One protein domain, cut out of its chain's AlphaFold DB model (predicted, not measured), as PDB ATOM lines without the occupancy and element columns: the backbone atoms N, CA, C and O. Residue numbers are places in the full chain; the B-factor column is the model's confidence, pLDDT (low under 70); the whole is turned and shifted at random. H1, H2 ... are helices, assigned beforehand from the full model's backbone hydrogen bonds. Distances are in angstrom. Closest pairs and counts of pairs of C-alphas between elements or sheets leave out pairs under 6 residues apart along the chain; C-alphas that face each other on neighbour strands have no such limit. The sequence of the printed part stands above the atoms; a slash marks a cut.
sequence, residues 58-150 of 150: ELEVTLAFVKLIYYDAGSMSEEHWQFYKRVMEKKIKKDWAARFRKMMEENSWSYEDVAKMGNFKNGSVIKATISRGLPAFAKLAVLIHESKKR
ATOM      1  N   GLU A  58      40.445 103.154  95.490       91.44
ATOM      2  CA  GLU A  58      39.112 103.678  95.146       91.44
ATOM      3  C   GLU A  58      38.603 103.178  93.784       91.44
ATOM      4  O   GLU A  58      37.396 103.021  93.580       91.44
ATOM      5  N   LEU A  59      39.510 102.882  92.848       94.38
ATOM      6  CA  LEU A  59      39.161 102.287  91.558       94.38
ATOM      7  C   LEU A  59      38.724 100.824  91.706       94.38
ATOM      8  O   LEU A  59      37.786 100.406  91.028       94.38
ATOM      9  N   GLU A  60      39.368 100.059  92.590       94.50
ATOM     10  CA  GLU A  60      38.976  98.679  92.908       94.50
ATOM     11  C   GLU A  60      37.635  98.648  93.656       94.50
ATOM     12  O   GLU A  60      36.757  97.869  93.285       94.50
ATOM     13  N   VAL A  61      37.420  99.560  94.614       94.94
ATOM     14  CA  VAL A  61      36.117  99.746  95.282       94.94
ATOM     15  C   VAL A  61      35.029 100.079  94.261       94.94
ATOM     16  O   VAL A  61      33.953  99.493  94.291       94.94
ATOM     17  N   THR A  62      35.311 100.977  93.315       95.12
ATOM     18  CA  THR A  62      34.353 101.353  92.264       95.12
ATOM     19  C   THR A  62      34.024 100.178  91.345       95.12
ATOM     20  O   THR A  62      32.857  99.956  91.036       95.12
ATOM     21  N   LEU A  63      35.026  99.395  90.935       96.56
ATOM     22  CA  LEU A  63      34.808  98.202  90.119       96.56
ATOM     23  C   LEU A  63      33.933  97.171  90.851       96.56
ATOM     24  O   LEU A  63      32.995  96.640  90.259       96.56
ATOM     25  N   ALA A  64      34.214  96.918  92.132       95.88
ATOM     26  CA  ALA A  64      33.426  96.013  92.963       95.88
ATOM     27  C   ALA A  64      31.993  96.523  93.183       95.88
ATOM     28  O   ALA A  64      31.043  95.749  93.086       95.88
ATOM     29  N   PHE A  65      31.827  97.829  93.403       94.81
ATOM     30  CA  PHE A  65      30.519  98.464  93.533       94.81
ATOM     31  C   PHE A  65      29.687  98.298  92.258       94.81
ATOM     32  O   PHE A  65      28.541  97.863  92.324       94.81
ATOM     33  N   VAL A  66      30.268  98.580  91.086       94.12
ATOM     34  CA  VAL A  66      29.562  98.436  89.805       94.12
ATOM     35  C   VAL A  66      29.176  96.984  89.542       94.12
ATOM     36  O   VAL A  66      28.058  96.728  89.098       94.12
ATOM     37  N   LYS A  67      30.062  96.034  89.869       95.19
ATOM     38  CA  LYS A  67      29.742  94.607  89.798       95.19
ATOM     39  C   LYS A  67      28.504  94.287  90.631       95.19
ATOM     40  O   LYS A  67      27.561  93.712  90.107       95.19
ATOM     41  N   LEU A  68      28.501  94.695  91.899       93.06
ATOM     42  CA  LEU A  68      27.436  94.379  92.844       93.06
ATOM     43  C   LEU A  68      26.092  94.998  92.436       93.06
ATOM     44  O   LEU A  68      25.065  94.326  92.471       93.06
ATOM     45  N   ILE A  69      26.097  96.281  92.071       91.81
ATOM     46  CA  ILE A  69      24.867  97.053  91.857       91.81
ATOM     47  C   ILE A  69      24.274  96.845  90.469       91.81
ATOM     48  O   ILE A  69      23.057  96.866  90.331       91.81
ATOM     49  N   TYR A  70      25.102  96.653  89.441       90.31
ATOM     50  CA  TYR A  70      24.608  96.585  88.068       90.31
ATOM     51  C   TYR A  70      24.667  95.180  87.490       90.31
ATOM     52  O   TYR A  70      23.692  94.737  86.892       90.31
ATOM     53  N   TYR A  71      25.777  94.470  87.663       92.31
ATOM     54  CA  TYR A  71      25.947  93.155  87.050       92.31
ATOM     55  C   TYR A  71      25.290  92.044  87.877       92.31
ATOM     56  O   TYR A  71      24.390  91.370  87.385       92.31
ATOM     57  N   ASP A  72      25.641  91.918  89.159       91.75
ATOM     58  CA  ASP A  72      25.093  90.888  90.050       91.75
ATOM     59  C   ASP A  72      23.582  91.090  90.298       91.75
ATOM     60  O   ASP A  72      22.860  90.130  90.554       91.75
ATOM     61  N   ALA A  73      23.082  92.327  90.172       90.31
ATOM     62  CA  ALA A  73      21.654  92.652  90.236       90.31
ATOM     63  C   ALA A  73      20.898  92.432  88.907       90.31
ATOM     64  O   ALA A  73      19.704  92.717  88.829       90.31
ATOM     65  N   GLY A  74      21.574  91.979  87.844       90.56
ATOM     66  CA  GLY A  74      20.961  91.681  86.543       90.56
ATOM     67  C   GLY A  74      20.618  92.902  85.679       90.56
ATOM     68  O   GLY A  74      19.947  92.762  84.662       90.56
ATOM     69  N   SER A  75      21.080  94.099  86.051       91.88
ATOM     70  CA  SER A  75      20.854  95.351  85.304       91.88
ATOM     71  C   SER A  75      21.914  95.630  84.223       91.88
ATOM     72  O   SER A  75      21.836  96.638  83.523       91.88
ATOM     73  N   MET A  76      22.920  94.764  84.079       93.56
ATOM     74  CA  MET A  76      24.011  94.875  83.108       93.56
ATOM     75  C   MET A  76      24.276  93.511  82.472       93.56
ATOM     76  O   MET A  76      24.411  92.514  83.177       93.56
ATOM     77  N   SER A  77      24.383  93.469  81.141       96.19
ATOM     78  CA  SER A  77      24.732  92.237  80.426       96.19
ATOM     79  C   SER A  77      26.187  91.825  80.670       96.19
ATOM     80  O   SER A  77      27.050  92.661  80.948       96.19
ATOM     81  N   GLU A  78      26.471  90.532  80.495       96.19
ATOM     82  CA  GLU A  78      27.825  89.973  80.594       96.19
ATOM     83  C   GLU A  78      28.828  90.716  79.704       96.19
ATOM     84  O   GLU A  78      29.926  91.064  80.130       96.19
ATOM     85  N   GLU A  79      28.437  91.010  78.466       97.06
ATOM     86  CA  GLU A  79      29.285  91.682  77.482       97.06
ATOM     87  C   GLU A  79      29.696  93.087  77.946       97.06
ATOM     88  O   GLU A  79      30.880  93.445  77.902       97.06
ATOM     89  N   HIS A  80      28.736  93.867  78.455       96.75
ATOM     90  CA  HIS A  80      29.000  95.194  79.009       96.75
ATOM     91  C   HIS A  80      29.857  95.113  80.272       96.75
ATOM     92  O   HIS A  80      30.783  95.914  80.439       96.75
ATOM     93  N   TRP A  81      29.604  94.122  81.128       97.06
ATOM     94  CA  TRP A  81      30.403  93.887  82.324       97.06
ATOM     95  C   TRP A  81      31.858  93.549  81.981       97.06
ATOM     96  O   TRP A  81      32.770  94.196  82.498       97.06
ATOM     97  N   GLN A  82      32.106  92.615  81.059       97.69
ATOM     98  CA  GLN A  82      33.465  92.260  80.638       97.69
ATOM     99  C   GLN A  82      34.188  93.439  79.978       97.69
ATOM    100  O   GLN A  82      35.382  93.653  80.221       97.69
ATOM    101  N   PHE A  83      33.482  94.248  79.180       97.12
ATOM    102  CA  PHE A  83      34.040  95.484  78.636       97.12
ATOM    103  C   PHE A  83      34.465  96.445  79.755       97.12
ATOM    104  O   PHE A  83      35.622  96.880  79.784       97.12
ATOM    105  N   TYR A  84      33.556  96.742  80.688       95.94
ATOM    106  CA  TYR A  84      33.797  97.663  81.796       95.94
ATOM    107  C   TYR A  84      34.944  97.182  82.691       95.94
ATOM    108  O   TYR A  84      35.898  97.927  82.939       95.94
ATOM    109  N   LYS A  85      34.901  95.910  83.100       97.31
ATOM    110  CA  LYS A  85      35.930  95.250  83.904       97.31
ATOM    111  C   LYS A  85      37.304  95.388  83.259       97.31
ATOM    112  O   LYS A  85      38.223  95.898  83.895       97.31
ATOM    113  N   ARG A  86      37.438  95.056  81.973       97.12
ATOM    114  CA  ARG A  86      38.710  95.163  81.239       97.12
ATOM    115  C   ARG A  86      39.247  96.596  81.183       97.12
ATOM    116  O   ARG A  86      40.460  96.809  81.259       97.12
ATOM    117  N   VAL A  87      38.376  97.592  81.009       96.69
ATOM    118  CA  VAL A  87      38.776  99.010  81.017       96.69
ATOM    119  C   VAL A  87      39.257  99.422  82.409       96.69
ATOM    120  O   VAL A  87      40.305 100.060  82.533       96.69
ATOM    121  N   MET A  88      38.528  99.030  83.452       96.44
ATOM    122  CA  MET A  88      38.868  99.344  84.836       96.44
ATOM    123  C   MET A  88      40.149  98.656  85.295       96.44
ATOM    124  O   MET A  88      41.003  99.320  85.869       96.44
ATOM    125  N   GLU A  89      40.359  97.381  84.976       94.75
ATOM    126  CA  GLU A  89      41.587  96.649  85.313       94.75
ATOM    127  C   GLU A  89      42.837  97.327  84.738       94.75
ATOM    128  O   GLU A  89      43.852  97.464  85.423       94.75
ATOM    129  N   LYS A  90      42.759  97.840  83.501       94.25
ATOM    130  CA  LYS A  90      43.847  98.631  82.904       94.25
ATOM    131  C   LYS A  90      44.115  99.919  83.687       94.25
ATOM    132  O   LYS A  90      45.280 100.274  83.872       94.25
ATOM    133  N   LYS A  91      43.066 100.619  84.135       94.94
ATOM    134  CA  LYS A  91      43.190 101.842  84.949       94.94
ATOM    135  C   LYS A  91      43.779 101.535  86.326       94.94
ATOM    136  O   LYS A  91      44.773 102.150  86.692       94.94
ATOM    137  N   ILE A  92      43.241 100.536  87.022       94.25
ATOM    138  CA  ILE A  92      43.699 100.060  88.337       94.25
ATOM    139  C   ILE A  92      45.181  99.692  88.289       94.25
ATOM    140  O   ILE A  92      45.965 100.092  89.145       94.25
ATOM    141  N   LYS A  93      45.600  98.962  87.252       92.44
ATOM    142  CA  LYS A  93      47.000  98.578  87.077       92.44
ATOM    143  C   LYS A  93      47.923  99.786  86.898       92.44
ATOM    144  O   LYS A  93      49.009  99.809  87.476       92.44
ATOM    145  N   LYS A  94      47.510 100.776  86.099       92.44
ATOM    146  CA  LYS A  94      48.274 102.020  85.910       92.44
ATOM    147  C   LYS A  94      48.348 102.839  87.199       92.44
ATOM    148  O   LYS A  94      49.431 103.318  87.519       92.44
ATOM    149  N   ASP A  95      47.238 102.949  87.927       93.88
ATOM    150  CA  ASP A  95      47.152 103.645  89.214       93.88
ATOM    151  C   ASP A  95      48.125 103.053  90.237       93.88
ATOM    152  O   ASP A  95      49.009 103.747  90.737       93.88
ATOM    153  N   TRP A  96      48.056 101.738  90.456       93.56
ATOM    154  CA  TRP A  96      48.967 101.053  91.368       93.56
ATOM    155  C   TRP A  96      50.432 101.228  90.966       93.56
ATOM    156  O   TRP A  96      51.271 101.515  91.818       93.56
ATOM    157  N   ALA A  97      50.753 101.097  89.675       92.19
ATOM    158  CA  ALA A  97      52.116 101.293  89.190       92.19
ATOM    159  C   ALA A  97      52.623 102.724  89.426       92.19
ATOM    160  O   ALA A  97      53.788 102.903  89.772       92.19
ATOM    161  N   ALA A  98      51.767 103.733  89.247       93.25
ATOM    162  CA  ALA A  98      52.112 105.126  89.513       93.25
ATOM    163  C   ALA A  98      52.352 105.369  91.010       93.25
ATOM    164  O   ALA A  98      53.386 105.920  91.378       93.25
ATOM    165  N   ARG A  99      51.454 104.885  91.874       93.69
ATOM    166  CA  ARG A  99      51.574 105.017  93.335       93.69
ATOM    167  C   ARG A  99      52.813 104.309  93.881       93.69
ATOM    168  O   ARG A  99      53.524 104.864  94.710       93.69
ATOM    169  N   PHE A 100      53.131 103.127  93.354       93.31
ATOM    170  CA  PHE A 100      54.349 102.408  93.722       93.31
ATOM    171  C   PHE A 100      55.621 103.162  93.320       93.31
ATOM    172  O   PHE A 100      56.535 103.281  94.131       93.31
ATOM    173  N   ARG A 101      55.683 103.709  92.097       92.38
ATOM    174  CA  ARG A 101      56.831 104.526  91.665       92.38
ATOM    175  C   ARG A 101      56.982 105.780  92.516       92.38
ATOM    176  O   ARG A 101      58.086 106.058  92.958       92.38
ATOM    177  N   LYS A 102      55.875 106.456  92.826       94.94
ATOM    178  CA  LYS A 102      55.873 107.614  93.725       94.94
ATOM    179  C   LYS A 102      56.432 107.260  95.106       94.94
ATOM    180  O   LYS A 102      57.288 107.971  95.613       94.94
ATOM    181  N   MET A 103      56.005 106.139  95.692       94.19
ATOM    182  CA  MET A 103      56.571 105.649  96.954       94.19
ATOM    183  C   MET A 103      58.085 105.415  96.841       94.19
ATOM    184  O   MET A 103      58.821 105.806  97.741       94.19
ATOM    185  N   MET A 104      58.561 104.785  95.761       93.06
ATOM    186  CA  MET A 104      59.998 104.575  95.554       93.06
ATOM    187  C   MET A 104      60.765 105.896  95.460       93.06
ATOM    188  O   MET A 104      61.778 106.051  96.132       93.06
ATOM    189  N   GLU A 105      60.269 106.844  94.663       94.62
ATOM    190  CA  GLU A 105      60.872 108.170  94.486       94.62
ATOM    191  C   GLU A 105      60.982 108.912  95.822       94.62
ATOM    192  O   GLU A 105      62.045 109.415  96.172       94.62
ATOM    193  N   GLU A 106      59.914 108.908  96.617       95.00
ATOM    194  CA  GLU A 106      59.868 109.588  97.914       95.00
ATOM    195  C   GLU A 106      60.794 108.967  98.967       95.00
ATOM    196  O   GLU A 106      61.229 109.660  99.882       95.00
ATOM    197  N   ASN A 107      61.110 107.676  98.840       92.50
ATOM    198  CA  ASN A 107      62.075 106.993  99.703       92.50
ATOM    199  C   ASN A 107      63.485 106.925  99.085       92.50
ATOM    200  O   ASN A 107      64.373 106.300  99.663       92.50
ATOM    201  N   SER A 108      63.708 107.555  97.923       94.56
ATOM    202  CA  SER A 108      64.966 107.473  97.162       94.56
ATOM    203  C   SER A 108      65.413 106.032  96.866       94.56
ATOM    204  O   SER A 108      66.602 105.722  96.878       94.56
ATOM    205  N   TRP A 109      64.460 105.131  96.608       93.44
ATOM    206  CA  TRP A 109      64.734 103.728  96.299       93.44
ATOM    207  C   TRP A 109      64.857 103.488  94.800       93.44
ATOM    208  O   TRP A 109      63.993 103.868  94.007       93.44
ATOM    209  N   SER A 110      65.895 102.753  94.411       92.56
ATOM    210  CA  SER A 110      66.004 102.153  93.087       92.56
ATOM    211  C   SER A 110      65.265 100.812  93.019       92.56
ATOM    212  O   SER A 110      64.902 100.205  94.030       92.56
ATOM    213  N   TYR A 111      65.059 100.294  91.803       90.44
ATOM    214  CA  TYR A 111      64.512  98.944  91.636       90.44
ATOM    215  C   TYR A 111      65.413  97.862  92.250       90.44
ATOM    216  O   TYR A 111      64.896  96.831  92.673       90.44
ATOM    217  N   GLU A 112      66.730  98.089  92.314       91.25
ATOM    218  CA  GLU A 112      67.661  97.160  92.962       91.25
ATOM    219  C   GLU A 112      67.521  97.177  94.484       91.25
ATOM    220  O   GLU A 112      67.594  96.126  95.115       91.25
ATOM    221  N   ASP A 113      67.244  98.336  95.082       91.00
ATOM    222  CA  ASP A 113      67.019  98.429  96.529       91.00
ATOM    223  C   ASP A 113      65.768  97.649  96.928       91.00
ATOM    224  O   ASP A 113      65.805  96.822  97.837       91.00
ATOM    225  N   VAL A 114      64.684  97.815  96.166       88.56
ATOM    226  CA  VAL A 114      63.448  97.045  96.356       88.56
ATOM    227  C   VAL A 114      63.683  95.550  96.137       88.56
ATOM    228  O   VAL A 114      63.143  94.725  96.876       88.56
ATOM    229  N   ALA A 115      64.487  95.178  95.136       88.94
ATOM    230  CA  ALA A 115      64.820  93.781  94.893       88.94
ATOM    231  C   ALA A 115      65.564  93.168  96.084       88.94
ATOM    232  O   ALA A 115      65.185  92.088  96.532       88.94
ATOM    233  N   LYS A 116      66.545  93.879  96.651       89.06
ATOM    234  CA  LYS A 116      67.267  93.452  97.858       89.06
ATOM    235  C   LYS A 116      66.336  93.322  99.063       89.06
ATOM    236  O   LYS A 116      66.376  92.303  99.744       89.06
ATOM    237  N   MET A 117      65.460  94.302  99.294       87.00
ATOM    238  CA  MET A 117      64.494  94.276 100.405       87.00
ATOM    239  C   MET A 117      63.520  93.097 100.312       87.00
ATOM    240  O   MET A 117      63.178  92.491 101.321       87.00
ATOM    241  N   GLY A 118      63.065  92.775  99.099       81.56
ATOM    242  CA  GLY A 118      62.123  91.686  98.848       81.56
ATOM    243  C   GLY A 118      62.769  90.334  98.542       81.56
ATOM    244  O   GLY A 118      62.050  89.410  98.170       81.56
ATOM    245  N   ASN A 119      64.098  90.216  98.648       85.62
ATOM    246  CA  ASN A 119      64.867  89.021  98.284       85.62
ATOM    247  C   ASN A 119      64.601  88.519  96.842       85.62
ATOM    248  O   ASN A 119      64.485  87.321  96.574       85.62
ATOM    249  N   PHE A 120      64.473  89.449  95.893       86.50
ATOM    250  CA  PHE A 120      64.343  89.161  94.465       86.50
ATOM    251  C   PHE A 120      65.711  89.097  93.782       86.50
ATOM    252  O   PHE A 120      66.671  89.729  94.208       86.50
ATOM    253  N   LYS A 121      65.777  88.385  92.648       86.06
ATOM    254  CA  LYS A 121      67.028  88.183  91.893       86.06
ATOM    255  C   LYS A 121      67.711  89.485  91.448       86.06
ATOM    256  O   LYS A 121      68.933  89.516  91.401       86.06
ATOM    257  N   ASN A 122      66.939  90.494  91.037       90.88
ATOM    258  CA  ASN A 122      67.415  91.824  90.627       90.88
ATOM    259  C   ASN A 122      66.233  92.787  90.399       90.88
ATOM    260  O   ASN A 122      65.067  92.375  90.345       90.88
ATOM    261  N   GLY A 123      66.536  94.066  90.191       86.19
ATOM    262  CA  GLY A 123      65.567  95.129  89.929       86.19
ATOM    263  C   GLY A 123      64.792  94.981  88.615       86.19
ATOM    264  O   GLY A 123      63.667  95.476  88.499       86.19
ATOM    265  N   SER A 124      65.313  94.236  87.633       88.56
ATOM    266  CA  SER A 124      64.575  93.963  86.388       88.56
ATOM    267  C   SER A 124      63.329  93.108  86.638       88.56
ATOM    268  O   SER A 124      62.286  93.344  86.017       88.56
ATOM    269  N   VAL A 125      63.390  92.173  87.595       85.75
ATOM    270  CA  VAL A 125      62.223  91.385  88.029       85.75
ATOM    271  C   VAL A 125      61.146  92.294  88.625       85.75
ATOM    272  O   VAL A 125      59.967  92.152  88.293       85.75
ATOM    273  N   ILE A 126      61.537  93.276  89.442       86.25
ATOM    274  CA  ILE A 126      60.609  94.261  90.016       86.25
ATOM    275  C   ILE A 126      59.949  95.093  88.910       86.25
ATOM    276  O   ILE A 126      58.721  95.198  88.857       86.25
ATOM    277  N   LYS A 127      60.736  95.615  87.961       85.88
ATOM    278  CA  LYS A 127      60.230  96.417  86.834       85.88
ATOM    279  C   LYS A 127      59.224  95.644  85.972       85.88
ATOM    280  O   LYS A 127      58.174  96.183  85.598       85.88
ATOM    281  N   ALA A 128      59.511  94.374  85.683       85.12
ATOM    282  CA  ALA A 128      58.601  93.490  84.957       85.12
ATOM    283  C   ALA A 128      57.315  93.216  85.754       85.12
ATOM    284  O   ALA A 128      56.220  93.242  85.188       85.12
ATOM    285  N   THR A 129      57.434  93.014  87.068       84.19
ATOM    286  CA  THR A 129      56.304  92.759  87.973       84.19
ATOM    287  C   THR A 129      55.346  93.947  88.012       84.19
ATOM    288  O   THR A 129      54.157  93.782  87.752       84.19
ATOM    289  N   ILE A 130      55.856  95.168  88.192       82.38
ATOM    290  CA  ILE A 130      55.047  96.401  88.164       82.38
ATOM    291  C   ILE A 130      54.317  96.548  86.825       82.38
ATOM    292  O   ILE A 130      53.141  96.908  86.775       82.38
ATOM    293  N   SER A 131      54.997  96.213  85.727       77.50
ATOM    294  CA  SER A 131      54.429  96.276  84.377       77.50
ATOM    295  C   SER A 131      53.357  95.212  84.121       77.50
ATOM    296  O   SER A 131      52.529  95.395  83.229       77.50
ATOM    297  N   ARG A 132      53.328  94.108  84.878       82.81
ATOM    298  CA  ARG A 132      52.322  93.033  84.773       82.81
ATOM    299  C   ARG A 132      51.158  93.218  85.745       82.81
ATOM    300  O   ARG A 132      50.026  92.942  85.355       82.81
ATOM    301  N   GLY A 133      51.409  93.823  86.897       83.38
ATOM    302  CA  GLY A 133      50.433  94.116  87.939       83.38
ATOM    303  C   GLY A 133      51.087  93.935  89.303       83.38
ATOM    304  O   GLY A 133      51.790  92.953  89.526       83.38
ATOM    305  N   LEU A 134      50.883  94.894  90.205       86.00
ATOM    306  CA  LEU A 134      51.509  94.851  91.523       86.00
ATOM    307  C   LEU A 134      50.928  93.717  92.385       86.00
ATOM    308  O   LEU A 134      49.702  93.635  92.522       86.00
ATOM    309  N   PRO A 135      51.781  92.866  92.983       82.75
ATOM    310  CA  PRO A 135      51.345  91.823  93.902       82.75
ATOM    311  C   PRO A 135      50.796  92.425  95.202       82.75
ATOM    312  O   PRO A 135      51.094  93.570  95.552       82.75
ATOM    313  N   ALA A 136      50.013  91.639  95.944       80.69
ATOM    314  CA  ALA A 136      49.291  92.101  97.133       80.69
ATOM    315  C   ALA A 136      50.201  92.735  98.203       80.69
ATOM    316  O   ALA A 136      49.886  93.810  98.708       80.69
ATOM    317  N   PHE A 137      51.360  92.134  98.497       79.06
ATOM    318  CA  PHE A 137      52.295  92.681  99.490       79.06
ATOM    319  C   PHE A 137      52.837  94.067  99.089       79.06
ATOM    320  O   PHE A 137      53.010  94.936  99.936       79.06
ATOM    321  N   ALA A 138      53.062  94.302  97.792       85.12
ATOM    322  CA  ALA A 138      53.562  95.581  97.298       85.12
ATOM    323  C   ALA A 138      52.471  96.662  97.333       85.12
ATOM    324  O   ALA A 138      52.762  97.813  97.649       85.12
ATOM    325  N   LYS A 139      51.208  96.289  97.078       88.88
ATOM    326  CA  LYS A 139      50.056  97.177  97.308       88.88
ATOM    327  C   LYS A 139      49.944  97.563  98.786       88.88
ATOM    328  O   LYS A 139      49.749  98.734  99.091       88.88
ATOM    329  N   LEU A 140      50.120  96.601  99.695       85.56
ATOM    330  CA  LEU A 140      50.098  96.852 101.137       85.56
ATOM    331  C   LEU A 140      51.213  97.816 101.566       85.56
ATOM    332  O   LEU A 140      50.945  98.752 102.311       85.56
ATOM    333  N   ALA A 141      52.436  97.637 101.057       88.25
ATOM    334  CA  ALA A 141      53.547  98.550 101.334       88.25
ATOM    335  C   ALA A 141      53.228  99.995 100.910       88.25
ATOM    336  O   ALA A 141      53.438 100.923 101.690       88.25
ATOM    337  N   VAL A 142      52.643 100.176  99.718       91.56
ATOM    338  CA  VAL A 142      52.184 101.490  99.235       91.56
ATOM    339  C   VAL A 142      51.140 102.092 100.171       91.56
ATOM    340  O   VAL A 142      51.253 103.257 100.535       91.56
ATOM    341  N   LEU A 143      50.155 101.306 100.608       89.88
ATOM    342  CA  LEU A 143      49.110 101.792 101.513       89.88
ATOM    343  C   LEU A 143      49.656 102.202 102.883       89.88
ATOM    344  O   LEU A 143      49.244 103.229 103.411       89.88
ATOM    345  N   ILE A 144      50.592 101.432 103.446       88.94
ATOM    346  CA  ILE A 144      51.261 101.772 104.712       88.94
ATOM    347  C   ILE A 144      52.079 103.060 104.561       88.94
ATOM    348  O   ILE A 144      52.120 103.887 105.468       88.94
ATOM    349  N   HIS A 145      52.751 103.243 103.425       92.00
ATOM    350  CA  HIS A 145      53.496 104.470 103.149       92.00
ATOM    351  C   HIS A 145      52.572 105.687 103.027       92.00
ATOM    352  O   HIS A 145      52.848 106.737 103.598       92.00
ATOM    353  N   GLU A 146      51.452 105.540 102.321       90.88
ATOM    354  CA  GLU A 146      50.458 106.603 102.164       90.88
ATOM    355  C   GLU A 146      49.728 106.937 103.471       90.88
ATOM    356  O   GLU A 146      49.386 108.099 103.687       90.88
ATOM    357  N   SER A 147      49.499 105.958 104.354       88.31
ATOM    358  CA  SER A 147      48.835 106.203 105.640       88.31
ATOM    359  C   SER A 147      49.706 106.999 106.608       88.31
ATOM    360  O   SER A 147      49.176 107.835 107.324       88.31
ATOM    361  N   LYS A 148      51.034 106.826 106.576       87.81
ATOM    362  CA  LYS A 148      51.984 107.626 107.375       87.81
ATOM    363  C   LYS A 148      52.010 109.115 107.008       87.81
ATOM    364  O   LYS A 148      52.626 109.899 107.719       87.81
ATOM    365  N   LYS A 149      51.412 109.491 105.874       76.38
ATOM    366  CA  LYS A 149      51.359 110.872 105.373       76.38
ATOM    367  C   LYS A 149      50.040 111.586 105.669       76.38
ATOM    368  O   LYS A 149      49.913 112.752 105.306       76.38
ATOM    369  N   ARG A 150      49.060 110.878 106.230       57.97
ATOM    370  CA  ARG A 150      47.778 111.435 106.670       57.97
ATOM    371  C   ARG A 150      47.834 111.712 108.160       57.97
ATOM    372  O   ARG A 150      47.223 112.725 108.551       57.97
TER     373      ARG A 150
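What this domain is: This is residues 58 to 150 of the 150 residues of an uncharacterized protein of Saprospiraceae bacterium (UniProt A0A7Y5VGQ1). One long helix, H2, makes the long axis; H1 folds back along its first half as a helical hairpin, while the three shorter helices gather as a loose group by its second half. There H5 crosses H2 steeply, H4 runs close to it, and H3 makes a corner with H4. The printed part has 93 residues with five named helices, H1 to H5 in chain order, and no named strand: the class is all helix. It is loose, with a radius of gyration of the C-alphas of 16.2 A, and only just elongated, spanning 48 by 31 by 17 A.

Where its parts are: Find C-alpha 58 at (39.112, 103.678, 95.146); from there H1 runs 18.7 A to residue 71. H2, residues 78 to 106, covers 41.4 A and ends at C-alpha 106, (59.868, 109.588, 97.914). Next come H3, residues 111 to 117, and H4, residues 123 to 132, 14.4 A long. H5, residues 136 to 147, runs 16.5 A to C-alpha 147 at (48.835, 106.203, 105.640).

How they stand to each other: Look first at Leu 59 and Ile 92, the closest C-alphas of H1 and H2, 6.0 A apart: this hairpin touches at a shallow tilt of 11 degrees, opposite ways. H2 touches H5 with residues 96 to 103 alone, at a steep tilt of 59 degrees; the closest C-alphas, Phe 100 and Val 142, are 6.0 A apart. H2 and H4 are close but not clearly touching, with C-alphas 97 and 130 closest at 5.8 A. H3 touches H4 about perpendicular, at 77 degrees, with C-alphas 112 and 123 closest at 4.2 A. H4 and H5 are apart. In the five helices every O i to N i+4 pair is within hydrogen-bond range.

The domain as a whole: The C-alphas of Ser 75 and Lys 116 are the farthest apart, at 48.1 A. The printed part has no cut, and no link is long. Its mean pLDDT is 90.5; look at Arg 150, the chain's last residue, for the one value under 70.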